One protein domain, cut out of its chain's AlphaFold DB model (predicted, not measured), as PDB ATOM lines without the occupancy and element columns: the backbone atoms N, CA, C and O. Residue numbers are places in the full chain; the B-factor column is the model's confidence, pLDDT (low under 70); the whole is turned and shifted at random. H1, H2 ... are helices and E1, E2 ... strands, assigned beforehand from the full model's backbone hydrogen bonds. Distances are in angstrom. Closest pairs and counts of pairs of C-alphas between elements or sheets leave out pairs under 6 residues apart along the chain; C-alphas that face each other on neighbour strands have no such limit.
ATOM      1  N   MET A   1      -5.790   4.842  -2.135       52.62
ATOM      2  CA  MET A   1      -7.161   5.017  -1.604       52.62
ATOM      3  C   MET A   1      -8.108   5.521  -2.694       52.62
ATOM      4  O   MET A   1      -9.147   4.903  -2.873       52.62
ATOM      5  N   SER A   2      -7.708   6.505  -3.510       59.22
ATOM      6  CA  SER A   2      -8.410   6.931  -4.744       59.22
ATOM      7  C   SER A   2      -8.909   5.799  -5.664       59.22
ATOM      8  O   SER A   2     -10.030   5.877  -6.164       59.22
ATOM      9  N   ASP A   3      -8.126   4.735  -5.867       68.25
ATOM     10  CA  ASP A   3      -8.495   3.669  -6.814       68.25
ATOM     11  C   ASP A   3      -9.650   2.781  -6.322       68.25
ATOM     12  O   ASP A   3     -10.483   2.376  -7.128       68.25
ATOM     13  N   GLN A   4      -9.796   2.585  -5.005       76.44
ATOM     14  CA  GLN A   4     -10.911   1.815  -4.430       76.44
ATOM     15  C   GLN A   4     -12.254   2.535  -4.604       76.44
ATOM     16  O   GLN A   4     -13.263   1.919  -4.930       76.44
ATOM     17  N   HIS A   5     -12.288   3.859  -4.422       72.94
ATOM     18  CA  HIS A   5     -13.521   4.624  -4.626       72.94
ATOM     19  C   HIS A   5     -13.950   4.664  -6.098       72.94
ATOM     20  O   HIS A   5     -15.151   4.672  -6.371       72.94
ATOM     21  N   LYS A   6     -12.992   4.638  -7.032       74.31
ATOM     22  CA  LYS A   6     -13.266   4.528  -8.472       74.31
ATOM     23  C   LYS A   6     -13.795   3.148  -8.857       74.31
ATOM     24  O   LYS A   6     -14.683   3.061  -9.703       74.31
ATOM     25  N   GLU A   7     -13.267   2.089  -8.248       81.25
ATOM     26  CA  GLU A   7     -13.749   0.720  -8.447       81.25
ATOM     27  C   GLU A   7     -15.199   0.578  -7.965       81.25
ATOM     28  O   GLU A   7     -16.067   0.202  -8.750       81.25
ATOM     29  N   ILE A   8     -15.497   1.043  -6.744       80.88
ATOM     30  CA  ILE A   8     -16.862   1.080  -6.188       80.88
ATOM     31  C   ILE A   8     -17.813   1.885  -7.087       80.88
ATOM     32  O   ILE A   8     -18.949   1.477  -7.318       80.88
ATOM     33  N   GLU A   9     -17.377   3.036  -7.609       79.19
ATOM     34  CA  GLU A   9     -18.190   3.833  -8.537       79.19
ATOM     35  C   GLU A   9     -18.504   3.060  -9.828       79.19
ATOM     36  O   GLU A   9     -19.634   3.098 -10.324       79.19
ATOM     37  N   CYS A  10     -17.517   2.346 -10.379       79.75
ATOM     38  CA  CYS A  10     -17.704   1.543 -11.583       79.75
ATOM     39  C   CYS A  10     -18.689   0.395 -11.354       79.75
ATOM     40  O   CYS A  10     -19.601   0.240 -12.167       79.75
ATOM     41  N   GLU A  11     -18.556  -0.336 -10.245       85.88
ATOM     42  CA  GLU A  11     -19.485  -1.407  -9.864       85.88
ATOM     43  C   GLU A  11     -20.913  -0.877  -9.681       85.88
ATOM     44  O   GLU A  11     -21.863  -1.417 -10.248       85.88
ATOM     45  N   LEU A  12     -21.087   0.230  -8.949       83.31
ATOM     46  CA  LEU A  12     -22.405   0.834  -8.734       83.31
ATOM     47  C   LEU A  12     -23.060   1.277 -10.047       83.31
ATOM     48  O   LEU A  12     -24.268   1.108 -10.221       83.31
ATOM     49  N   LEU A  13     -22.281   1.817 -10.988       82.75
ATOM     50  CA  LEU A  13     -22.785   2.193 -12.310       82.75
ATOM     51  C   LEU A  13     -23.144   0.985 -13.174       82.75
ATOM     52  O   LEU A  13     -24.098   1.054 -13.951       82.75
ATOM     53  N   GLU A  14     -22.406  -0.114 -13.057       85.75
ATOM     54  CA  GLU A  14     -22.753  -1.362 -13.731       85.75
ATOM     55  C   GLU A  14     -24.087  -1.910 -13.211       85.75
ATOM     56  O   GLU A  14     -24.978  -2.225 -14.004       85.75
ATOM     57  N   ILE A  15     -24.277  -1.926 -11.886       86.69
ATOM     58  CA  ILE A  15     -25.541  -2.341 -11.263       86.69
ATOM     59  C   ILE A  15     -26.683  -1.405 -11.682       86.69
ATOM     60  O   ILE A  15     -27.761  -1.878 -12.046       86.69
ATOM     61  N   TYR A  16     -26.450  -0.090 -11.692       85.75
ATOM     62  CA  TYR A  16     -27.420   0.901 -12.160       85.75
ATOM     63  C   TYR A  16     -27.878   0.618 -13.600       85.75
ATOM     64  O   TYR A  16     -29.077   0.521 -13.863       85.75
ATOM     65  N   ASN A  17     -26.939   0.421 -14.532       84.75
ATOM     66  CA  ASN A  17     -27.267   0.124 -15.931       84.75
ATOM     67  C   ASN A  17     -28.033  -1.197 -16.067       84.75
ATOM     68  O   ASN A  17     -29.051  -1.257 -16.754       84.75
ATOM     69  N   LYS A  18     -27.613  -2.236 -15.341       89.56
ATOM     70  CA  LYS A  18     -28.323  -3.519 -15.299       89.56
ATOM     71  C   LYS A  18     -29.754  -3.371 -14.774       89.56
ATOM     72  O   LYS A  18     -30.666  -4.042 -15.257       89.56
ATOM     73  N   ASN A  19     -29.973  -2.500 -13.792       86.56
ATOM     74  CA  ASN A  19     -31.309  -2.214 -13.277       86.56
ATOM     75  C   ASN A  19     -32.171  -1.457 -14.293       86.56
ATOM     76  O   ASN A  19     -33.357  -1.765 -14.415       86.56
ATOM     77  N   LEU A  20     -31.598  -0.546 -15.083       85.56
ATOM     78  CA  LEU A  20     -32.311   0.080 -16.202       85.56
ATOM     79  C   LEU A  20     -32.757  -0.951 -17.251       85.56
ATOM     80  O   LEU A  20     -33.915  -0.927 -17.674       85.56
ATOM     81  N   ASP A  21     -31.894  -1.904 -17.611       88.00
ATOM     82  CA  ASP A  21     -32.248  -2.982 -18.548       88.00
ATOM     83  C   ASP A  21     -33.388  -3.864 -18.010       88.00
ATOM     84  O   ASP A  21     -34.303  -4.260 -18.746       88.00
ATOM     85  N   ARG A  22     -33.379  -4.140 -16.699       89.50
ATOM     86  CA  ARG A  22     -34.475  -4.839 -16.010       89.50
ATOM     87  C   ARG A  22     -35.777  -4.047 -16.076       89.50
ATOM     88  O   ARG A  22     -36.811  -4.632 -16.388       89.50
ATOM     89  N   PHE A  23     -35.748  -2.734 -15.847       88.06
ATOM     90  CA  PHE A  23     -36.936  -1.888 -15.985       88.06
ATOM     91  C   PHE A  23     -37.483  -1.874 -17.409       88.06
ATOM     92  O   PHE A  23     -38.692  -1.990 -17.600       88.06
ATOM     93  N   PHE A  24     -36.613  -1.795 -18.415       88.25
ATOM     94  CA  PHE A  24     -37.038  -1.870 -19.809       88.25
ATOM     95  C   PHE A  24     -37.694  -3.220 -20.132       88.25
ATOM     96  O   PHE A  24     -38.724  -3.281 -20.805       88.25
ATOM     97  N   SER A  25     -37.140  -4.307 -19.594       91.12
ATOM     98  CA  SER A  25     -37.721  -5.647 -19.710       91.12
ATOM     99  C   SER A  25     -39.077  -5.751 -19.003       91.12
ATOM    100  O   SER A  25     -40.011  -6.326 -19.558       91.12
ATOM    101  N   LEU A  26     -39.221  -5.138 -17.826       90.75
ATOM    102  CA  LEU A  26     -40.483  -5.083 -17.089       90.75
ATOM    103  C   LEU A  26     -41.560  -4.309 -17.855       90.75
ATOM    104  O   LEU A  26     -42.696  -4.766 -17.927       90.75
ATOM    105  N   ILE A  27     -41.211  -3.185 -18.485       90.44
ATOM    106  CA  ILE A  27     -42.138  -2.427 -19.336       90.44
ATOM    107  C   ILE A  27     -42.643  -3.303 -20.490       90.44
ATOM    108  O   ILE A  27     -43.850  -3.391 -20.709       90.44
ATOM    109  N   LYS A  28     -41.745  -4.009 -21.193       91.62
ATOM    110  CA  LYS A  28     -42.139  -4.957 -22.253       91.62
ATOM    111  C   LYS A  28     -43.078  -6.042 -21.728       91.62
ATOM    112  O   LYS A  28     -44.060  -6.373 -22.387       91.62
ATOM    113  N   PHE A  29     -42.786  -6.576 -20.545       92.12
ATOM    114  CA  PHE A  29     -43.616  -7.588 -19.905       92.12
ATOM    115  C   PHE A  29     -45.015  -7.057 -19.557       92.12
ATOM    116  O   PHE A  29     -46.004  -7.736 -19.820       92.12
ATOM    117  N   ILE A  30     -45.117  -5.819 -19.061       92.19
ATOM    118  CA  ILE A  30     -46.402  -5.152 -18.808       92.19
ATOM    119  C   ILE A  30     -47.216  -5.019 -20.102       92.19
ATOM    120  O   ILE A  30     -48.399  -5.354 -20.112       92.19
ATOM    121  N   PHE A  31     -46.594  -4.592 -21.207       91.69
ATOM    122  CA  PHE A  31     -47.274  -4.515 -22.505       91.69
ATOM    123  C   PHE A  31     -47.759  -5.882 -22.999       91.69
ATOM    124  O   PHE A  31     -48.861  -5.980 -23.539       91.69
ATOM    125  N   LEU A  32     -46.973  -6.939 -22.787       93.31
ATOM    126  CA  LEU A  32     -47.374  -8.303 -23.126       93.31
ATOM    127  C   LEU A  32     -48.605  -8.738 -22.322       93.31
ATOM    128  O   LEU A  32     -49.563  -9.237 -22.907       93.31
ATOM    129  N   ILE A  33     -48.618  -8.492 -21.008       90.94
ATOM    130  CA  ILE A  33     -49.779  -8.771 -20.151       90.94
ATOM    131  C   ILE A  33     -51.004  -7.990 -20.624       90.94
ATOM    132  O   ILE A  33     -52.089  -8.554 -20.735       90.94
ATOM    133  N   PHE A  34     -50.832  -6.713 -20.963       89.25
ATOM    134  CA  PHE A  34     -51.925  -5.886 -21.463       89.25
ATOM    135  C   PHE A  34     -52.513  -6.438 -22.769       89.25
ATOM    136  O   PHE A  34     -53.732  -6.512 -22.923       89.25
ATOM    137  N   GLY A  35     -51.656  -6.906 -23.683       89.19
ATOM    138  CA  GLY A  35     -52.083  -7.602 -24.896       89.19
ATOM    139  C   GLY A  35     -52.882  -8.871 -24.593       89.19
ATOM    140  O   GLY A  35     -53.937  -9.085 -25.187       89.19
ATOM    141  N   VAL A  36     -52.433  -9.677 -23.625       90.38
ATOM    142  CA  VAL A  36     -53.161 -10.874 -23.168       90.38
ATOM    143  C   VAL A  36     -54.529 -10.506 -22.590       90.38
ATOM    144  O   VAL A  36     -55.514 -11.169 -22.916       90.38
ATOM    145  N   TYR A  37     -54.625  -9.442 -21.789       90.31
ATOM    146  CA  TYR A  37     -55.904  -8.977 -21.244       90.31
ATOM    147  C   TYR A  37     -56.872  -8.580 -22.354       90.31
ATOM    148  O   TYR A  37     -58.003  -9.061 -22.369       90.31
ATOM    149  N   ILE A  38     -56.424  -7.763 -23.314       87.25
ATOM    150  CA  ILE A  38     -57.253  -7.333 -24.448       87.25
ATOM    151  C   ILE A  38     -57.722  -8.538 -25.259       87.25
ATOM    152  O   ILE A  38     -58.908  -8.636 -25.555       87.25
ATOM    153  N   LEU A  39     -56.823  -9.463 -25.605       88.62
ATOM    154  CA  LEU A  39     -57.170 -10.653 -26.384       88.62
ATOM    155  C   LEU A  39     -58.187 -11.532 -25.652       88.62
ATOM    156  O   LEU A  39     -59.161 -11.978 -26.254       88.62
ATOM    157  N   THR A  40     -57.990 -11.745 -24.353       85.44
ATOM    158  CA  THR A  40     -58.882 -12.573 -23.532       85.44
ATOM    159  C   THR A  40     -60.263 -11.934 -23.419       85.44
ATOM    160  O   THR A  40     -61.269 -12.585 -23.696       85.44
ATOM    161  N   LEU A  41     -60.327 -10.639 -23.095       83.44
ATOM    162  CA  LEU A  41     -61.589  -9.903 -23.017       83.44
ATOM    163  C   LEU A  41     -62.278  -9.832 -24.382       83.44
ATOM    164  O   LEU A  41     -63.473 -10.080 -24.469       83.44
ATOM    165  N   SER A  42     -61.537  -9.567 -25.458       81.44
ATOM    166  CA  SER A  42     -62.082  -9.550 -26.818       81.44
ATOM    167  C   SER A  42     -62.575 -10.925 -27.261       81.44
ATOM    168  O   SER A  42     -63.510 -10.993 -28.050       81.44
ATOM    169  N   SER A  43     -61.968 -12.018 -26.798       80.38
ATOM    170  CA  SER A  43     -62.431 -13.371 -27.109       80.38
ATOM    171  C   SER A  43     -63.709 -13.725 -26.349       80.38
ATOM    172  O   SER A  43     -64.571 -14.405 -26.894       80.38
ATOM    173  N   ILE A  44     -63.823 -13.295 -25.092       76.88
ATOM    174  CA  ILE A  44     -64.946 -13.646 -24.210       76.88
ATOM    175  C   ILE A  44     -66.153 -12.750 -24.483       76.88
ATOM    176  O   ILE A  44     -67.281 -13.223 -24.580       76.88
ATOM    177  N   TYR A  45     -65.905 -11.462 -24.689       73.56
ATOM    178  CA  TYR A  45     -66.917 -10.442 -24.937       73.56
ATOM    179  C   TYR A  45     -67.000 -10.053 -26.410       73.56
ATOM    180  O   TYR A  45     -67.407  -8.934 -26.700       73.56
ATOM    181  N   GLY A  46     -66.618 -10.938 -27.341       57.44
ATOM    182  CA  GLY A  46     -66.357 -10.673 -28.771       57.44
ATOM    183  C   GLY A  46     -67.467 -10.051 -29.627       57.44
ATOM    184  O   GLY A  46     -67.348 -10.017 -30.849       57.44
ATOM    185  N   LYS A  47     -68.523  -9.517 -29.015       56.94
ATOM    186  CA  LYS A  47     -69.494  -8.610 -29.632       56.94
ATOM    187  C   LYS A  47     -69.537  -7.194 -29.035       56.94
ATOM    188  O   LYS A  47     -70.325  -6.404 -29.532       56.94
ATOM    189  N   PHE A  48     -68.721  -6.852 -28.025       53.19
ATOM    190  CA  PHE A  48     -68.846  -5.599 -27.251       53.19
ATOM    191  C   PHE A  48     -70.312  -5.301 -26.905       53.19
ATOM    192  O   PHE A  48     -70.784  -4.170 -27.012       53.19
ATOM    193  N   ASP A  49     -71.058  -6.346 -26.541       53.91
ATOM    194  CA  ASP A  49     -72.443  -6.180 -26.148       53.91
ATOM    195  C   ASP A  49     -72.433  -5.528 -24.766       53.91
ATOM    196  O   ASP A  49     -72.031  -6.142 -23.776       53.91
ATOM    197  N   ILE A  50     -72.784  -4.246 -24.712       54.91
ATOM    198  CA  ILE A  50     -72.768  -3.438 -23.486       54.91
ATOM    199  C   ILE A  50     -73.683  -4.084 -22.425       54.91
ATOM    200  O   ILE A  50     -73.403  -3.998 -21.231       54.91
ATOM    201  N   HIS A  51     -74.689  -4.853 -22.857       52.44
ATOM    202  CA  HIS A  51     -75.582  -5.625 -21.994       52.44
ATOM    203  C   HIS A  51     -74.932  -6.872 -21.358       52.44
ATOM    204  O   HIS A  51     -75.438  -7.391 -20.363       52.44
ATOM    205  N   ALA A  52     -73.784  -7.350 -21.856       53.81
ATOM    206  CA  ALA A  52     -73.016  -8.410 -21.194       53.81
ATOM    207  C   ALA A  52     -72.316  -7.914 -19.914       53.81
ATOM    208  O   ALA A  52     -72.066  -8.707 -19.008       53.81
ATOM    209  N   PHE A  53     -72.041  -6.607 -19.814       53.62
ATOM    210  CA  PHE A  53     -71.537  -5.979 -18.588       53.62
ATOM    211  C   PHE A  53     -72.640  -5.756 -17.543       53.62
ATOM    212  O   PHE A  53     -72.337  -5.788 -16.354       53.62
ATOM    213  N   GLU A  54     -73.904  -5.586 -17.953       51.97
ATOM    214  CA  GLU A  54     -75.047  -5.470 -17.025       51.97
ATOM    215  C   GLU A  54     -75.341  -6.781 -16.278       51.97
ATOM    216  O   GLU A  54     -75.807  -6.746 -15.142       51.97
ATOM    217  N   ASN A  55     -75.023  -7.929 -16.886       51.59
ATOM    218  CA  ASN A  55     -75.215  -9.259 -16.294       51.59
ATOM    219  C   ASN A  55     -73.962  -9.820 -15.602       51.59
ATOM    220  O   ASN A  55     -73.997 -10.938 -15.084       51.59
ATOM    221  N   ALA A  56     -72.844  -9.087 -15.604       56.97
ATOM    222  CA  ALA A  56     -71.645  -9.513 -14.897       56.97
ATOM    223  C   ALA A  56     -71.861  -9.363 -13.384       56.97
ATOM    224  O   ALA A  56     -72.275  -8.304 -12.908       56.97
ATOM    225  N   GLU A  57     -71.564 -10.415 -12.615       60.47
ATOM    226  CA  GLU A  57     -71.592 -10.335 -11.154       60.47
ATOM    227  C   GLU A  57     -70.752  -9.138 -10.684       60.47
ATOM    228  O   GLU A  57     -69.637  -8.917 -11.160       60.47
ATOM    229  N   THR A  58     -71.256  -8.363  -9.723       59.41
ATOM    230  CA  THR A  58     -70.596  -7.148  -9.209       59.41
ATOM    231  C   THR A  58     -69.136  -7.383  -8.808       59.41
ATOM    232  O   THR A  58     -68.289  -6.518  -9.028       59.41
ATOM    233  N   ILE A  59     -68.809  -8.573  -8.291       58.91
ATOM    234  CA  ILE A  59     -67.446  -8.999  -7.932       58.91
ATOM    235  C   ILE A  59     -66.517  -9.041  -9.159       58.91
ATOM    236  O   ILE A  59     -65.368  -8.599  -9.089       58.91
ATOM    237  N   SER A  60     -67.027  -9.503 -10.301       71.69
ATOM    238  CA  SER A  60     -66.298  -9.617 -11.565       71.69
ATOM    239  C   SER A  60     -65.871  -8.237 -12.097       71.69
ATOM    240  O   SER A  60     -64.725  -8.059 -12.521       71.69
ATOM    241  N   PHE A  61     -66.735  -7.220 -11.984       76.31
ATOM    242  CA  PHE A  61     -66.435  -5.851 -12.429       76.31
ATOM    243  C   PHE A  61     -65.355  -5.160 -11.577       76.31
ATOM    244  O   PHE A  61     -64.404  -4.593 -12.120       76.31
ATOM    245  N   TYR A  62     -65.448  -5.240 -10.243       81.38
ATOM    246  CA  TYR A  62     -64.435  -4.651  -9.356       81.38
ATOM    247  C   TYR A  62     -63.063  -5.309  -9.516       81.38
ATOM    248  O   TYR A  62     -62.044  -4.618  -9.464       81.38
ATOM    249  N   SER A  63     -63.028  -6.623  -9.755       83.94
ATOM    250  CA  SER A  63     -61.782  -7.349 -10.013       83.94
ATOM    251  C   SER A  63     -61.105  -6.856 -11.294       83.94
ATOM    252  O   SER A  63     -59.903  -6.588 -11.307       83.94
ATOM    253  N   LEU A  64     -61.882  -6.634 -12.359       84.50
ATOM    254  CA  LEU A  64     -61.364  -6.070 -13.603       84.50
ATOM    255  C   LEU A  64     -60.831  -4.644 -13.398       84.50
ATOM    256  O   LEU A  64     -59.705  -4.350 -13.799       84.50
ATOM    257  N   LEU A  65     -61.583  -3.776 -12.716       86.25
ATOM    258  CA  LEU A  65     -61.150  -2.405 -12.428       86.25
ATOM    259  C   LEU A  65     -59.859  -2.376 -11.595       86.25
ATOM    260  O   LEU A  65     -58.930  -1.633 -11.916       86.25
ATOM    261  N   ALA A  66     -59.769  -3.216 -10.560       87.00
ATOM    262  CA  ALA A  66     -58.569  -3.357  -9.742       87.00
ATOM    263  C   ALA A  66     -57.373  -3.829 -10.581       87.00
ATOM    264  O   ALA A  66     -56.280  -3.274 -10.459       87.00
ATOM    265  N   SER A  67     -57.576  -4.796 -11.484       91.00
ATOM    266  CA  SER A  67     -56.513  -5.282 -12.369       91.00
ATOM    267  C   SER A  67     -55.931  -4.167 -13.246       91.00
ATOM    268  O   SER A  67     -54.705  -4.038 -13.345       91.00
ATOM    269  N   LEU A  68     -56.795  -3.316 -13.812       90.25
ATOM    270  CA  LEU A  68     -56.410  -2.182 -14.652       90.25
ATOM    271  C   LEU A  68     -55.710  -1.086 -13.841       90.25
ATOM    272  O   LEU A  68     -54.720  -0.510 -14.297       90.25
ATOM    273  N   LEU A  69     -56.175  -0.824 -12.619       91.19
ATOM    274  CA  LEU A  69     -55.546   0.135 -11.716       91.19
ATOM    275  C   LEU A  69     -54.124  -0.305 -11.344       91.19
ATOM    276  O   LEU A  69     -53.185   0.478 -11.485       91.19
ATOM    277  N   PHE A  70     -53.937  -1.561 -10.931       91.19
ATOM    278  CA  PHE A  70     -52.621  -2.048 -10.512       91.19
ATOM    279  C   PHE A  70     -51.609  -2.087 -11.657       91.19
ATOM    280  O   PHE A  70     -50.469  -1.671 -11.456       91.19
ATOM    281  N   VAL A  71     -52.010  -2.503 -12.865       89.81
ATOM    282  CA  VAL A  71     -51.096  -2.484 -14.022       89.81
ATOM    283  C   VAL A  71     -50.741  -1.057 -14.447       89.81
ATOM    284  O   VAL A  71     -49.593  -0.791 -14.798       89.81
ATOM    285  N   SER A  72     -51.684  -0.112 -14.336       87.25
ATOM    286  CA  SER A  72     -51.434   1.302 -14.645       87.25
ATOM    287  C   SER A  72     -50.421   1.915 -13.675       87.25
ATOM    288  O   SER A  72     -49.461   2.555 -14.103       87.25
ATOM    289  N   ILE A  73     -50.575   1.669 -12.368       87.88
ATOM    290  CA  ILE A  73     -49.610   2.127 -11.356       87.88
ATOM    291  C   ILE A  73     -48.249   1.448 -11.565       87.88
ATOM    292  O   ILE A  73     -47.212   2.113 -11.496       87.88
ATOM    293  N   ALA A  74     -48.239   0.147 -11.876       88.62
ATOM    294  CA  ALA A  74     -47.013  -0.601 -12.132       88.62
ATOM    295  C   ALA A  74     -46.205  -0.039 -13.309       88.62
ATOM    296  O   ALA A  74     -44.982  -0.161 -13.295       88.62
ATOM    297  N   LEU A  75     -46.866   0.587 -14.290       86.12
ATOM    298  CA  LEU A  75     -46.237   1.212 -15.452       86.12
ATOM    299  C   LEU A  75     -45.602   2.570 -15.121       86.12
ATOM    300  O   LEU A  75     -44.520   2.873 -15.614       86.12
ATOM    301  N   ILE A  76     -46.229   3.378 -14.260       84.94
ATOM    302  CA  ILE A  76     -45.732   4.723 -13.905       84.94
ATOM    303  C   ILE A  76     -44.360   4.648 -13.219       84.94
ATOM    304  O   ILE A  76     -43.468   5.455 -13.493       84.94
ATOM    305  N   VAL A  77     -44.173   3.662 -12.339       78.94
ATOM    306  CA  VAL A  77     -42.966   3.534 -11.510       78.94
ATOM    307  C   VAL A  77     -41.682   3.340 -12.352       78.94
ATOM    308  O   VAL A  77     -40.771   4.154 -12.196       78.94
ATOM    309  N   PRO A  78     -41.585   2.384 -13.299       75.38
ATOM    310  CA  PRO A  78     -40.440   2.232 -14.201       75.38
ATOM    311  C   PRO A  78     -40.137   3.481 -15.032       75.38
ATOM    312  O   PRO A  78     -38.975   3.866 -15.158       75.38
ATOM    313  N   PHE A  79     -41.166   4.150 -15.567       73.94
ATOM    314  CA  PHE A  79     -40.978   5.367 -16.362       73.94
ATOM    315  C   PHE A  79     -40.361   6.506 -15.545       73.94
ATOM    316  O   PHE A  79     -39.493   7.216 -16.053       73.94
ATOM    317  N   SER A  80     -40.732   6.641 -14.267       72.88
ATOM    318  CA  SER A  80     -40.127   7.640 -13.375       72.88
ATOM    319  C   SER A  80     -38.620   7.433 -13.166       72.88
ATOM    320  O   SER A  80     -37.886   8.404 -13.001       72.88
ATOM    321  N   GLN A  81     -38.143   6.183 -13.213       70.38
ATOM    322  CA  GLN A  81     -36.733   5.839 -13.001       70.38
ATOM    323  C   GLN A  81     -35.880   6.007 -14.263       70.38
ATOM    324  O   GLN A  81     -34.693   6.306 -14.161       70.38
ATOM    325  N   LEU A  82     -36.485   5.870 -15.448       64.50
ATOM    326  CA  LEU A  82     -35.825   6.113 -16.737       64.50
ATOM    327  C   LEU A  82     -35.522   7.599 -16.985       64.50
ATOM    328  O   LEU A  82     -34.650   7.922 -17.788       64.50
ATOM    329  N   LEU A  83     -36.231   8.501 -16.299       57.09
ATOM    330  CA  LEU A  83     -36.058   9.952 -16.405       57.09
ATOM    331  C   LEU A  83     -34.955  10.506 -15.489       57.09
ATOM    332  O   LEU A  83     -34.643  11.693 -15.584       57.09
ATOM    333  N   ILE A  84     -34.363   9.687 -14.607       56.12
ATOM    334  CA  ILE A  84     -33.298  10.155 -13.712       56.12
ATOM    335  C   ILE A  84     -32.079  10.523 -14.572       56.12
ATOM    336  O   ILE A  84     -31.537   9.663 -15.273       56.12
ATOM    337  N   PRO A  85     -31.647  11.798 -14.565       49.47
ATOM    338  CA  PRO A  85     -30.583  12.258 -15.436       49.47
ATOM    339  C   PRO A  85     -29.276  11.542 -15.086       49.47
ATOM    340  O   PRO A  85     -28.937  11.389 -13.914       49.47
ATOM    341  N   ARG A  86     -28.538  11.140 -16.131       52.59
ATOM    342  CA  ARG A  86     -27.146  10.666 -16.074       52.59
ATOM    343  C   ARG A  86     -26.309  11.637 -15.238       52.59
ATOM    344  O   ARG A  86     -25.774  12.607 -15.782       52.59
ATOM    345  N   GLU A  87     -26.152  11.385 -13.944       53.75
ATOM    346  CA  GLU A  87     -25.087  12.026 -13.183       53.75
ATOM    347  C   GLU A  87     -23.774  11.504 -13.772       53.75
ATOM    348  O   GLU A  87     -23.413  10.341 -13.610       53.75
ATOM    349  N   ARG A  88     -23.117  12.339 -14.583       52.66
ATOM    350  CA  ARG A  88     -21.882  11.967 -15.274       52.66
ATOM    351  C   ARG A  88     -20.786  11.693 -14.237       52.66
ATOM    352  O   ARG A  88     -20.663  12.432 -13.262       52.66
ATOM    353  N   ARG A  89     -19.925  10.712 -14.541       52.25
ATOM    354  CA  ARG A  89     -18.665  10.394 -13.827       52.25
ATOM    355  C   ARG A  89     -17.720  11.595 -13.646       52.25
ATOM    356  O   ARG A  89     -16.737  11.516 -12.924       52.25
ATOM    357  N   PHE A  90     -17.990  12.712 -14.322       51.25
ATOM    358  CA  PHE A  90     -17.082  13.840 -14.443       51.25
ATOM    359  C   PHE A  90     -17.782  15.153 -14.109       51.25
ATOM    360  O   PHE A  90     -18.857  15.449 -14.639       51.25
ATOM    361  N   LYS A  91     -17.135  15.965 -13.266       50.69
ATOM    362  CA  LYS A  91     -17.482  17.376 -13.096       50.69
ATOM    363  C   LYS A  91     -16.984  18.101 -14.345       50.69
ATOM    364  O   LYS A  91     -15.781  18.159 -14.593       50.69
ATOM    365  N   GLN A  92     -17.912  18.579 -15.167       47.00
ATOM    366  CA  GLN A  92     -17.581  19.431 -16.302       47.00
ATOM    367  C   GLN A  92     -17.562  20.871 -15.793       47.00
ATOM    368  O   GLN A  92     -18.610  21.496 -15.654       47.00
ATOM    369  N   THR A  93     -16.375  21.362 -15.455       48.56
ATOM    370  CA  THR A  93     -16.148  22.794 -15.243       48.56
ATOM    371  C   THR A  93     -15.753  23.389 -16.592       48.56
ATOM    372  O   THR A  93     -15.152  22.681 -17.400       48.56
ATOM    373  N   GLU A  94     -16.092  24.655 -16.845       47.00
ATOM    374  CA  GLU A  94     -16.132  25.313 -18.167       47.00
ATOM    375  C   GLU A  94     -14.962  25.019 -19.131       47.00
ATOM    376  O   GLU A  94     -15.189  25.056 -20.333       47.00
ATOM    377  N   ASN A  95     -13.765  24.639 -18.654       44.91
ATOM    378  CA  ASN A  95     -12.617  24.266 -19.496       44.91
ATOM    379  C   ASN A  95     -11.828  23.003 -19.067       44.91
ATOM    380  O   ASN A  95     -10.751  22.757 -19.609       44.91
ATOM    381  N   SER A  96     -12.295  22.185 -18.112       46.00
ATOM    382  CA  SER A  96     -11.598  20.924 -17.782       46.00
ATOM    383  C   SER A  96     -12.489  19.854 -17.149       46.00
ATOM    384  O   SER A  96     -13.426  20.139 -16.402       46.00
ATOM    385  N   ILE A  97     -12.157  18.597 -17.455       56.69
ATOM    386  CA  ILE A  97     -12.688  17.409 -16.787       56.69
ATOM    387  C   ILE A  97     -11.793  17.146 -15.579       56.69
ATOM    388  O   ILE A  97     -10.648  16.728 -15.739       56.69
ATOM    389  N   GLN A  98     -12.301  17.415 -14.378       54.22
ATOM    390  CA  GLN A  98     -11.587  17.092 -13.144       54.22
ATOM    391  C   GLN A  98     -12.148  15.815 -12.522       54.22
ATOM    392  O   GLN A  98     -13.364  15.594 -12.496       54.22
ATOM    393  N   PHE A  99     -11.242  14.977 -12.016       55.56
ATOM    394  CA  PHE A  99     -11.612  13.897 -11.112       55.56
ATOM    395  C   PHE A  99     -12.129  14.499  -9.808       55.56
ATOM    396  O   PHE A  99     -11.606  15.497  -9.316       55.56
ATOM    397  N   ARG A 100     -13.190  13.895  -9.279       63.97
ATOM    398  CA  ARG A 100     -13.817  14.317  -8.030       63.97
ATOM    399  C   ARG A 100     -12.845  14.082  -6.859       63.97
ATOM    400  O   ARG A 100     -12.149  13.065  -6.854       63.97
ATOM    401  N   ASN A 101     -12.786  15.002  -5.891       66.00
ATOM    402  CA  ASN A 101     -11.962  14.831  -4.681       66.00
ATOM    403  C   ASN A 101     -12.413  13.590  -3.881       66.00
ATOM    404  O   ASN A 101     -13.569  13.191  -3.995       66.00
ATOM    405  N   GLU A 102     -11.543  12.978  -3.062       69.06
ATOM    406  CA  GLU A 102     -11.867  11.725  -2.338       69.06
ATOM    407  C   GLU A 102     -13.131  11.839  -1.458       69.06
ATOM    408  O   GLU A 102     -13.974  10.941  -1.470       69.06
ATOM    409  N   GLU A 103     -13.327  12.960  -0.759       71.00
ATOM    410  CA  GLU A 103     -14.529  13.196   0.059       71.00
ATOM    411  C   GLU A 103     -15.794  13.386  -0.793       71.00
ATOM    412  O   GLU A 103     -16.839  12.787  -0.520       71.00
ATOM    413  N   GLU A 104     -15.695  14.141  -1.888       70.25
ATOM    414  CA  GLU A 104     -16.795  14.330  -2.840       70.25
ATOM    415  C   GLU A 104     -17.157  13.014  -3.564       70.25
ATOM    416  O   GLU A 104     -18.330  12.753  -3.846       70.25
ATOM    417  N   ALA A 105     -16.169  12.159  -3.851       70.75
ATOM    418  CA  ALA A 105     -16.368  10.829  -4.423       70.75
ATOM    419  C   ALA A 105     -17.099   9.902  -3.442       70.75
ATOM    420  O   ALA A 105     -18.007   9.175  -3.840       70.75
ATOM    421  N   LYS A 106     -16.781   9.977  -2.145       75.81
ATOM    422  CA  LYS A 106     -17.481   9.218  -1.099       75.81
ATOM    423  C   LYS A 106     -18.954   9.626  -0.980       75.81
ATOM    424  O   LYS A 106     -19.822   8.753  -0.915       75.81
ATOM    425  N   ILE A 107     -19.245  10.929  -0.995       77.88
ATOM    426  CA  ILE A 107     -20.624  11.453  -0.959       77.88
ATOM    427  C   ILE A 107     -21.395  11.006  -2.204       77.88
ATOM    428  O   ILE A 107     -22.528  10.526  -2.101       77.88
ATOM    429  N   TYR A 108     -20.771  11.109  -3.376       80.06
ATOM    430  CA  TYR A 108     -21.383  10.667  -4.620       80.06
ATOM    431  C   TYR A 108     -21.666   9.166  -4.635       80.06
ATOM    432  O   TYR A 108     -22.786   8.769  -4.940       80.06
ATOM    433  N   ASN A 109     -20.700   8.327  -4.253       80.31
ATOM    434  CA  ASN A 109     -20.890   6.877  -4.216       80.31
ATOM    435  C   ASN A 109     -22.012   6.494  -3.246       80.31
ATOM    436  O   ASN A 109     -22.828   5.634  -3.571       80.31
ATOM    437  N   LYS A 110     -22.124   7.175  -2.094       81.62
ATOM    438  CA  LYS A 110     -23.249   6.980  -1.164       81.62
ATOM    439  C   LYS A 110     -24.590   7.348  -1.812       81.62
ATOM    440  O   LYS A 110     -25.562   6.607  -1.673       81.62
ATOM    441  N   LYS A 111     -24.647   8.454  -2.558       81.81
ATOM    442  CA  LYS A 111     -25.849   8.873  -3.295       81.81
ATOM    443  C   LYS A 111     -26.212   7.890  -4.412       81.81
ATOM    444  O   LYS A 111     -27.376   7.518  -4.538       81.81
ATOM    445  N   LEU A 112     -25.233   7.435  -5.189       82.00
ATOM    446  CA  LEU A 112     -25.441   6.474  -6.269       82.00
ATOM    447  C   LEU A 112     -25.912   5.122  -5.725       82.00
ATOM    448  O   LEU A 112     -26.867   4.557  -6.249       82.00
ATOM    449  N   TYR A 113     -25.317   4.645  -4.630       84.12
ATOM    450  CA  TYR A 113     -25.774   3.448  -3.927       84.12
ATOM    451  C   TYR A 113     -27.242   3.558  -3.494       84.12
ATOM    452  O   TYR A 113     -28.018   2.624  -3.696       84.12
ATOM    453  N   MET A 114     -27.653   4.716  -2.967       82.25
ATOM    454  CA  MET A 114     -29.053   4.969  -2.618       82.25
ATOM    455  C   MET A 114     -29.985   4.902  -3.826       82.25
ATOM    456  O   MET A 114     -31.037   4.270  -3.746       82.25
ATOM    457  N   ILE A 115     -29.587   5.502  -4.950       83.56
ATOM    458  CA  ILE A 115     -30.357   5.453  -6.201       83.56
ATOM    459  C   ILE A 115     -30.479   4.010  -6.699       83.56
ATOM    460  O   ILE A 115     -31.575   3.573  -7.041       83.56
ATOM    461  N   VAL A 116     -29.384   3.245  -6.702       86.00
ATOM    462  CA  VAL A 116     -29.376   1.835  -7.118       86.00
ATOM    463  C   VAL A 116     -30.311   1.001  -6.245       86.00
ATOM    464  O   VAL A 116     -31.152   0.270  -6.764       86.00
ATOM    465  N   ARG A 117     -30.234   1.154  -4.919       86.06
ATOM    466  CA  ARG A 117     -31.125   0.456  -3.984       86.06
ATOM    467  C   ARG A 117     -32.590   0.835  -4.210       86.06
ATOM    468  O   ARG A 117     -33.490   0.002  -4.117       86.06
ATOM    469  N   GLN A 118     -32.832   2.102  -4.526       84.81
ATOM    470  CA  GLN A 118     -34.156   2.611  -4.835       84.81
ATOM    471  C   GLN A 118     -34.717   2.053  -6.139       84.81
ATOM    472  O   GLN A 118     -35.884   1.663  -6.175       84.81
ATOM    473  N   GLN A 119     -33.887   1.908  -7.166       86.00
ATOM    474  CA  GLN A 119     -34.250   1.213  -8.393       86.00
ATOM    475  C   GLN A 119     -34.641  -0.246  -8.140       86.00
ATOM    476  O   GLN A 119     -35.681  -0.681  -8.627       86.00
ATOM    477  N   GLU A 120     -33.867  -0.994  -7.353       88.00
ATOM    478  CA  GLU A 120     -34.199  -2.389  -7.037       88.00
ATOM    479  C   GLU A 120     -35.558  -2.507  -6.341       88.00
ATOM    480  O   GLU A 120     -36.396  -3.322  -6.728       88.00
ATOM    481  N   ASN A 121     -35.829  -1.640  -5.369       86.81
ATOM    482  CA  ASN A 121     -37.082  -1.709  -4.627       86.81
ATOM    483  C   ASN A 121     -38.288  -1.222  -5.425       86.81
ATOM    484  O   ASN A 121     -39.378  -1.789  -5.290       86.81
ATOM    485  N   TYR A 122     -38.113  -0.225  -6.291       87.62
ATOM    486  CA  TYR A 122     -39.148   0.145  -7.250       87.62
ATOM    487  C   TYR A 122     -39.428  -0.977  -8.241       87.62
ATOM    488  O   TYR A 122     -40.593  -1.248  -8.516       87.62
ATOM    489  N   TYR A 123     -38.397  -1.677  -8.712       89.88
ATOM    490  CA  TYR A 123     -38.564  -2.839  -9.576       89.88
ATOM    491  C   TYR A 123     -39.381  -3.939  -8.883       89.88
ATOM    492  O   TYR A 123     -40.373  -4.405  -9.444       89.88
ATOM    493  N   VAL A 124     -39.022  -4.310  -7.647       89.88
ATOM    494  CA  VAL A 124     -39.765  -5.309  -6.856       89.88
ATOM    495  C   VAL A 124     -41.214  -4.870  -6.640       89.88
ATOM    496  O   VAL A 124     -42.134  -5.659  -6.842       89.88
ATOM    497  N   THR A 125     -41.433  -3.601  -6.291       88.38
ATOM    498  CA  THR A 125     -42.780  -3.054  -6.076       88.38
ATOM    499  C   THR A 125     -43.612  -3.123  -7.356       88.38
ATOM    500  O   THR A 125     -44.726  -3.638  -7.332       88.38
ATOM    501  N   SER A 126     -43.071  -2.680  -8.493       91.06
ATOM    502  CA  SER A 126     -43.751  -2.781  -9.786       91.06
ATOM    503  C   SER A 126     -44.065  -4.222 -10.162       91.06
ATOM    504  O   SER A 126     -45.169  -4.498 -10.619       91.06
ATOM    505  N   PHE A 127     -43.137  -5.152  -9.936       90.56
ATOM    506  CA  PHE A 127     -43.367  -6.568 -10.201       90.56
ATOM    507  C   PHE A 127     -44.515  -7.136  -9.351       90.56
ATOM    508  O   PHE A 127     -45.389  -7.826  -9.876       90.56
ATOM    509  N   LEU A 128     -44.571  -6.795  -8.060       91.19
ATOM    510  CA  LEU A 128     -45.671  -7.196  -7.180       91.19
ATOM    511  C   LEU A 128     -47.017  -6.595  -7.612       91.19
ATOM    512  O   LEU A 128     -48.034  -7.282  -7.565       91.19
ATOM    513  N   LEU A 129     -47.035  -5.346  -8.091       91.69
ATOM    514  CA  LEU A 129     -48.244  -4.721  -8.640       91.69
ATOM    515  C   LEU A 129     -48.713  -5.402  -9.934       91.69
ATOM    516  O   LEU A 129     -49.913  -5.587 -10.127       91.69
ATOM    517  N   VAL A 130     -47.786  -5.825 -10.798       93.00
ATOM    518  CA  VAL A 130     -48.115  -6.639 -11.980       93.00
ATOM    519  C   VAL A 130     -48.726  -7.976 -11.561       93.00
ATOM    520  O   VAL A 130     -49.745  -8.384 -12.117       93.00
ATOM    521  N   LEU A 131     -48.160  -8.635 -10.549       91.00
ATOM    522  CA  LEU A 131     -48.701  -9.886 -10.021       91.00
ATOM    523  C   LEU A 131     -50.106  -9.694  -9.430       91.00
ATOM    524  O   LEU A 131     -51.003 -10.484  -9.714       91.00
ATOM    525  N   LEU A 132     -50.321  -8.622  -8.659       91.06
ATOM    526  CA  LEU A 132     -51.643  -8.250  -8.152       91.06
ATOM    527  C   LEU A 132     -52.630  -8.027  -9.291       91.06
ATOM    528  O   LEU A 132     -53.725  -8.583  -9.255       91.06
ATOM    529  N   SER A 133     -52.232  -7.272 -10.318       93.75
ATOM    530  CA  SER A 133     -53.056  -7.069 -11.506       93.75
ATOM    531  C   SER A 133     -53.485  -8.399 -12.117       93.75
ATOM    532  O   SER A 133     -54.672  -8.597 -12.362       93.75
ATOM    533  N   PHE A 134     -52.546  -9.329 -12.289       91.00
ATOM    534  CA  PHE A 134     -52.821 -10.640 -12.870       91.00
ATOM    535  C   PHE A 134     -53.776 -11.478 -12.018       91.00
ATOM    536  O   PHE A 134     -54.700 -12.093 -12.548       91.00
ATOM    537  N   ILE A 135     -53.609 -11.468 -10.695       89.81
ATOM    538  CA  ILE A 135     -54.498 -12.190  -9.778       89.81
ATOM    539  C   ILE A 135     -55.915 -11.609  -9.826       89.81
ATOM    540  O   ILE A 135     -56.878 -12.366  -9.902       89.81
ATOM    541  N   PHE A 136     -56.058 -10.281  -9.830       88.44
ATOM    542  CA  PHE A 136     -57.361  -9.630  -9.971       88.44
ATOM    543  C   PHE A 136     -57.982  -9.882 -11.353       88.44
ATOM    544  O   PHE A 136     -59.181 -10.127 -11.455       88.44
ATOM    545  N   PHE A 137     -57.180  -9.912 -12.414       89.44
ATOM    546  CA  PHE A 137     -57.657 -10.304 -13.737       89.44
ATOM    547  C   PHE A 137     -58.162 -11.754 -13.753       89.44
ATOM    548  O   PHE A 137     -59.228 -12.029 -14.289       89.44
ATOM    549  N   CYS A 138     -57.471 -12.686 -13.095       85.62
ATOM    550  CA  CYS A 138     -57.974 -14.052 -12.921       85.62
ATOM    551  C   CYS A 138     -59.236 -14.091 -12.041       85.62
ATOM    552  O   CYS A 138     -60.157 -14.854 -12.317       85.62
ATOM    553  N   GLY A 139     -59.299 -13.236 -11.015       82.94
ATOM    554  CA  GLY A 139     -60.439 -13.076 -10.109       82.94
ATOM    555  C   GLY A 139     -61.729 -12.638 -10.792       82.94
ATOM    556  O   GLY A 139     -62.809 -12.956 -10.308       82.94
ATOM    557  N   HIS A 140     -61.617 -11.988 -11.952       82.56
ATOM    558  CA  HIS A 140     -62.756 -11.670 -12.807       82.56
ATOM    559  C   HIS A 140     -63.477 -12.933 -13.318       82.56
ATOM    560  O   HIS A 140     -64.699 -12.910 -13.464       82.56
ATOM    561  N   PHE A 141     -62.739 -14.030 -13.538       81.19
ATOM    562  CA  PHE A 141     -63.267 -15.321 -14.001       81.19
ATOM    563  C   PHE A 141     -63.445 -16.347 -12.875       81.19
ATOM    564  O   PHE A 141     -64.306 -17.219 -12.962       81.19
ATOM    565  N   VAL A 142     -62.609 -16.279 -11.835       80.31
ATOM    566  CA  VAL A 142     -62.570 -17.250 -10.736       80.31
ATOM    567  C   VAL A 142     -62.528 -16.514  -9.401       80.31
ATOM    568  O   VAL A 142     -61.461 -16.101  -8.947       80.31
ATOM    569  N   SER A 143     -63.667 -16.415  -8.715       71.75
ATOM    570  CA  SER A 143     -63.816 -15.636  -7.472       71.75
ATOM    571  C   SER A 143     -62.814 -16.013  -6.369       71.75
ATOM    572  O   SER A 143     -62.395 -15.156  -5.592       71.75
ATOM    573  N   PHE A 144     -62.354 -17.272  -6.322       74.69
ATOM    574  CA  PHE A 144     -61.339 -17.728  -5.360       74.69
ATOM    575  C   PHE A 144     -59.969 -17.049  -5.541       74.69
ATOM    576  O   PHE A 144     -59.222 -16.906  -4.574       74.69
ATOM    577  N   ALA A 145     -59.630 -16.574  -6.745       72.25
ATOM    578  CA  ALA A 145     -58.353 -15.898  -6.979       72.25
ATOM    579  C   ALA A 145     -58.234 -14.584  -6.181       72.25
ATOM    580  O   ALA A 145     -57.129 -14.194  -5.810       72.25
ATOM    581  N   ILE A 146     -59.354 -13.951  -5.805       71.56
ATOM    582  CA  ILE A 146     -59.361 -12.762  -4.939       71.56
ATOM    583  C   ILE A 146     -58.821 -13.093  -3.536       71.56
ATOM    584  O   ILE A 146     -58.138 -12.275  -2.926       71.56
ATOM    585  N   CYS A 147     -59.023 -14.311  -3.028       78.44
ATOM    586  CA  CYS A 147     -58.448 -14.715  -1.741       78.44
ATOM    587  C   CYS A 147     -56.909 -14.739  -1.773       78.44
ATOM    588  O   CYS A 147     -56.270 -14.507  -0.748       78.44
ATOM    589  N   ILE A 148     -56.312 -14.966  -2.947       79.31
ATOM    590  CA  ILE A 148     -54.857 -14.971  -3.153       79.31
ATOM    591  C   ILE A 148     -54.310 -13.537  -3.262       79.31
ATOM    592  O   ILE A 148     -53.153 -13.296  -2.914       79.31
ATOM    593  N   SER A 149     -55.123 -12.555  -3.673       80.50
ATOM    594  CA  SER A 149     -54.662 -11.164  -3.791       80.50
ATOM    595  C   SER A 149     -54.422 -10.506  -2.431       80.50
ATOM    596  O   SER A 149     -53.527  -9.669  -2.321       80.50
ATOM    597  N   ILE A 150     -55.143 -10.919  -1.380       82.50
ATOM    598  CA  ILE A 150     -55.020 -10.345  -0.030       82.50
ATOM    599  C   ILE A 150     -53.600 -10.539   0.546       82.50
ATOM    600  O   ILE A 150     -52.973  -9.531   0.882       82.50
ATOM    601  N   PRO A 151     -53.029 -11.762   0.622       84.81
ATOM    602  CA  PRO A 151     -51.644 -11.947   1.064       84.81
ATOM    603  C   PRO A 151     -50.630 -11.166   0.225       84.81
ATOM    604  O   PRO A 151     -49.729 -10.536   0.776       84.81
ATOM    605  N   VAL A 152     -50.783 -11.169  -1.103       85.19
ATOM    606  CA  VAL A 152     -49.860 -10.465  -2.006       85.19
ATOM    607  C   VAL A 152     -49.928  -8.953  -1.779       85.19
ATOM    608  O   VAL A 152     -48.892  -8.287  -1.771       85.19
ATOM    609  N   LEU A 153     -51.115  -8.403  -1.515       86.00
ATOM    610  CA  LEU A 153     -51.306  -6.989  -1.202       86.00
ATOM    611  C   LEU A 153     -50.661  -6.628   0.136       86.00
ATOM    612  O   LEU A 153     -49.948  -5.630   0.209       86.00
ATOM    613  N   ILE A 154     -50.833  -7.460   1.166       87.38
ATOM    614  CA  ILE A 154     -50.192  -7.260   2.474       87.38
ATOM    615  C   ILE A 154     -48.667  -7.246   2.328       87.38
ATOM    616  O   ILE A 154     -48.018  -6.324   2.821       87.38
ATOM    617  N   ILE A 155     -48.097  -8.219   1.609       88.50
ATOM    618  CA  ILE A 155     -46.651  -8.287   1.352       88.50
ATOM    619  C   ILE A 155     -46.179  -7.037   0.604       88.50
ATOM    620  O   ILE A 155     -45.168  -6.444   0.974       88.50
ATOM    621  N   SER A 156     -46.931  -6.600  -0.408       85.38
ATOM    622  CA  SER A 156     -46.600  -5.415  -1.211       85.38
ATOM    623  C   SER A 156     -46.591  -4.137  -0.373       85.38
ATOM    624  O   SER A 156     -45.646  -3.352  -0.448       85.38
ATOM    625  N   VAL A 157     -47.615  -3.941   0.461       87.19
ATOM    626  CA  VAL A 157     -47.724  -2.778   1.350       87.19
ATOM    627  C   VAL A 157     -46.631  -2.811   2.413       87.19
ATOM    628  O   VAL A 157     -45.966  -1.801   2.634       87.19
ATOM    629  N   PHE A 158     -46.393  -3.964   3.040       88.38
ATOM    630  CA  PHE A 158     -45.352  -4.104   4.056       88.38
ATOM    631  C   PHE A 158     -43.957  -3.837   3.477       88.38
ATOM    632  O   PHE A 158     -43.174  -3.087   4.061       88.38
ATOM    633  N   HIS A 159     -43.667  -4.379   2.293       88.25
ATOM    634  CA  HIS A 159     -42.431  -4.104   1.564       88.25
ATOM    635  C   HIS A 159     -42.273  -2.607   1.260       88.25
ATOM    636  O   HIS A 159     -41.218  -2.022   1.500       88.25
ATOM    637  N   TYR A 160     -43.334  -1.954   0.783       85.81
ATOM    638  CA  TYR A 160     -43.301  -0.525   0.481       85.81
ATOM    639  C   TYR A 160     -43.077   0.345   1.729       85.81
ATOM    640  O   TYR A 160     -42.264   1.273   1.698       85.81
ATOM    641  N   LEU A 161     -43.765   0.049   2.837       87.31
ATOM    642  CA  LEU A 161     -43.640   0.796   4.092       87.31
ATOM    643  C   LEU A 161     -42.246   0.644   4.704       87.31
ATOM    644  O   LEU A 161     -41.584   1.646   4.971       87.31
ATOM    645  N   THR A 162     -41.770  -0.597   4.847       87.12
ATOM    646  CA  THR A 162     -40.429  -0.884   5.386       87.12
ATOM    647  C   THR A 162     -39.339  -0.197   4.573       87.12
ATOM    648  O   THR A 162     -38.408   0.383   5.134       87.12
ATOM    649  N   PHE A 163     -39.482  -0.183   3.249       84.69
ATOM    650  CA  PHE A 163     -38.550   0.521   2.389       84.69
ATOM    651  C   PHE A 163     -38.616   2.044   2.530       84.69
ATOM    652  O   PHE A 163     -37.581   2.709   2.595       84.69
ATOM    653  N   THR A 164     -39.822   2.608   2.587       83.88
ATOM    654  CA  THR A 164     -40.019   4.056   2.724       83.88
ATOM    655  C   THR A 164     -39.392   4.572   4.019       83.88
ATOM    656  O   THR A 164     -38.736   5.617   4.020       83.88
ATOM    657  N   ASP A 165     -39.548   3.831   5.113       85.69
ATOM    658  CA  ASP A 165     -38.953   4.185   6.400       85.69
ATOM    659  C   ASP A 165     -37.428   4.048   6.384       85.69
ATOM    660  O   ASP A 165     -36.724   4.920   6.904       85.69
ATOM    661  N   TRP A 166     -36.906   3.022   5.707       86.94
ATOM    662  CA  TRP A 166     -35.469   2.864   5.500       86.94
ATOM    663  C   TRP A 166     -34.863   4.036   4.709       86.94
ATOM    664  O   TRP A 166     -33.890   4.638   5.168       86.94
ATOM    665  N   ILE A 167     -35.478   4.451   3.590       83.00
ATOM    666  CA  ILE A 167     -35.034   5.626   2.813       83.00
ATOM    667  C   ILE A 167     -35.030   6.892   3.671       83.00
ATOM    668  O   ILE A 167     -34.090   7.686   3.602       83.00
ATOM    669  N   LYS A 168     -36.092   7.125   4.455       83.75
ATOM    670  CA  LYS A 168     -36.199   8.327   5.298       83.75
ATOM    671  C   LYS A 168     -35.059   8.396   6.308       83.75
ATOM    672  O   LYS A 168     -34.513   9.479   6.521       83.75
ATOM    673  N   LYS A 169     -34.699   7.257   6.907       83.56
ATOM    674  CA  LYS A 169     -33.581   7.162   7.848       83.56
ATOM    675  C   LYS A 169     -32.255   7.494   7.159       83.56
ATOM    676  O   LYS A 169     -31.539   8.375   7.626       83.56
ATOM    677  N   GLU A 170     -31.987   6.881   6.012       80.25
ATOM    678  CA  GLU A 170     -30.712   7.048   5.306       80.25
ATOM    679  C   GLU A 170     -30.537   8.467   4.728       80.25
ATOM    680  O   GLU A 170     -29.468   9.070   4.828       80.25
ATOM    681  N   ASN A 171     -31.611   9.079   4.212       78.12
ATOM    682  CA  ASN A 171     -31.590  10.473   3.751       78.12
ATOM    683  C   ASN A 171     -31.323  11.473   4.885       78.12
ATOM    684  O   ASN A 171     -30.717  12.522   4.651       78.12
ATOM    685  N   LYS A 172     -31.772  11.173   6.110       78.44
ATOM    686  CA  LYS A 172     -31.487  12.007   7.282       78.44
ATOM    687  C   LYS A 172     -29.993  11.985   7.613       78.44
ATOM    688  O   LYS A 172     -29.428  13.040   7.875       78.44
ATOM    689  N   GLU A 173     -29.350  10.822   7.523       71.94
ATOM    690  CA  GLU A 173     -27.907  10.676   7.758       71.94
ATOM    691  C   GLU A 173     -27.060  11.407   6.706       71.94
ATOM    692  O   GLU A 173     -26.078  12.059   7.049       71.94
ATOM    693  N   ILE A 174     -27.461  11.373   5.429       68.00
ATOM    694  CA  ILE A 174     -26.759  12.106   4.357       68.00
ATOM    695  C   ILE A 174     -26.829  13.625   4.574       68.00
ATOM    696  O   ILE A 174     -25.838  14.318   4.356       68.00
ATOM    697  N   ARG A 175     -27.973  14.158   5.025       65.94
ATOM    698  CA  ARG A 175     -28.114  15.598   5.310       65.94
ATOM    699  C   ARG A 175     -27.242  16.062   6.474       65.94
ATOM    700  O   ARG A 175     -26.743  17.178   6.424       65.94
ATOM    701  N   ILE A 176     -27.063  15.224   7.495       66.94
ATOM    702  CA  ILE A 176     -26.206  15.534   8.648       66.94
ATOM    703  C   ILE A 176     -24.740  15.619   8.202       66.94
ATOM    704  O   ILE A 176     -24.078  16.611   8.485       66.94
ATOM    705  N   LEU A 177     -24.277  14.660   7.392       59.44
ATOM    706  CA  LEU A 177     -22.920  14.663   6.829       59.44
ATOM    707  C   LEU A 177     -22.617  15.895   5.959       59.44
ATOM    708  O   LEU A 177     -21.467  16.295   5.849       59.44
ATOM    709  N   HIS A 178     -23.637  16.498   5.343       57.41
ATOM    710  CA  HIS A 178     -23.485  17.686   4.501       57.41
ATOM    711  C   HIS A 178     -23.443  19.008   5.297       57.41
ATOM    712  O   HIS A 178     -23.138  20.050   4.720       57.41
ATOM    713  N   HIS A 179     -23.790  18.981   6.590       56.81
ATOM    714  CA  HIS A 179     -23.735  20.139   7.490       56.81
ATOM    715  C   HIS A 179     -22.503  20.145   8.408       56.81
ATOM    716  O   HIS A 179     -22.226  21.178   9.014       56.81
ATOM    717  N   GLU A 180     -21.784  19.026   8.514       46.84
ATOM    718  CA  GLU A 180     -20.603  18.874   9.379       46.84
ATOM    719  C   GLU A 180     -19.253  18.933   8.631       46.84
ATOM    720  O   GLU A 180     -18.214  18.891   9.286       46.84
ATOM    721  N   GLY A 181     -19.252  19.042   7.295       42.53
ATOM    722  CA  GLY A 181     -18.056  19.228   6.455       42.53
ATOM    723  C   GLY A 181     -18.071  20.564   5.729       42.53
ATOM    724  O   GLY A 181     -16.981  21.159   5.587       42.53
TER     725      GLY A 181
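AT A GLANCE: This is residues 1 to 181 of the 181 residues of an uncharacterized protein of Methanosarcina mazei C16 (UniProt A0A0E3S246). What shape do the atoms make? They make a long, loose rod of four nearly aligned helices, with H4 as the middle rod, H1 and H5 on opposite sides of it and the shorter H3 covering part of it; the little helix H2 lies at one end of the rod and the small strand hairpin E1 and E2 near the other. What is it made of? The printed part has 181 residues, with five named helices and two named strands in the order H1, H2, H3, E1, E2, H4, H5; the sheet, in the order E1, E2, is antiparallel and the class is mostly helix. It is loose, with a radius of gyration of the C-alphas of 22.2 A, and spans 69 by 32 by 24 A.

HOW THE PARTS SIT: Which helix is the hub? H4, residues 102 to 139, touches three helices. H1, residues 2 to 44, runs the same way at a shallow tilt of 16 degrees, with the closest C-alphas, those of Tyr 16 and Val 116, 5.5 A apart. H3, residues 58 to 82, runs opposite ways to H4 at a shallow tilt of 20 degrees, with the closest C-alphas, those of Ser 67 and Ser 133, 4.0 A apart. Which other helices touch? H1, H3 and H4 form an up and down bundle, each running against the one before it in the chain; H1 touches H3 with residues 20 to 30 alone, closest at the C-alphas of Phe 23 and Pro 78, 5.7 A. H5, residues 145 to 177, forms a helical hairpin with H4, at a shallow tilt of 13 degrees, closest at the C-alphas of Gly 139 and Ala 145, 4.7 A; H4 touches it with residues 121 to 139 alone. H1 and H5 are apart, and H2, residues 50 to 54, is close to H3 but not clearly touching, the closest C-alphas, those of Phe 53 and Phe 61, being 8.0 A apart. How do the strands pair? E1, residues 91 to 93, and E2, residues 96 to 98, form an antiparallel hairpin, with N 96 and O 93 3.0 A apart, within hydrogen-bond range. What do the helix backbones show? In H1 and H4 every O i to N i+4 pair is within hydrogen-bond range; in H3 it is 18 of 21, in H5 26 of 29, and in H2 0 of 1, beside 2 of 2 O i to N i+3 pairs.

IN THESE COORDINATES: Where does the first helix run? H1 begins at C-alpha 2 (-8.410, 6.931, -4.744) and measures 63.2 A to C-alpha 44. How long are the other long helices? H3 measures 38.0 A, H4 55.1 A and H5 48.8 A, the last ending at C-alpha 177 (-22.920, 14.663, 6.829).

THE WHOLE: How far does it reach? The two C-alphas farthest apart, those of Met 1 and His 51, are 72.2 A apart. Are there cuts or long links? The printed part has no cut and no long link. Where is confidence low? The pLDDT is under 70 at residues 1 to 3, 46 to 59, 82 to 102 and 174 to 181.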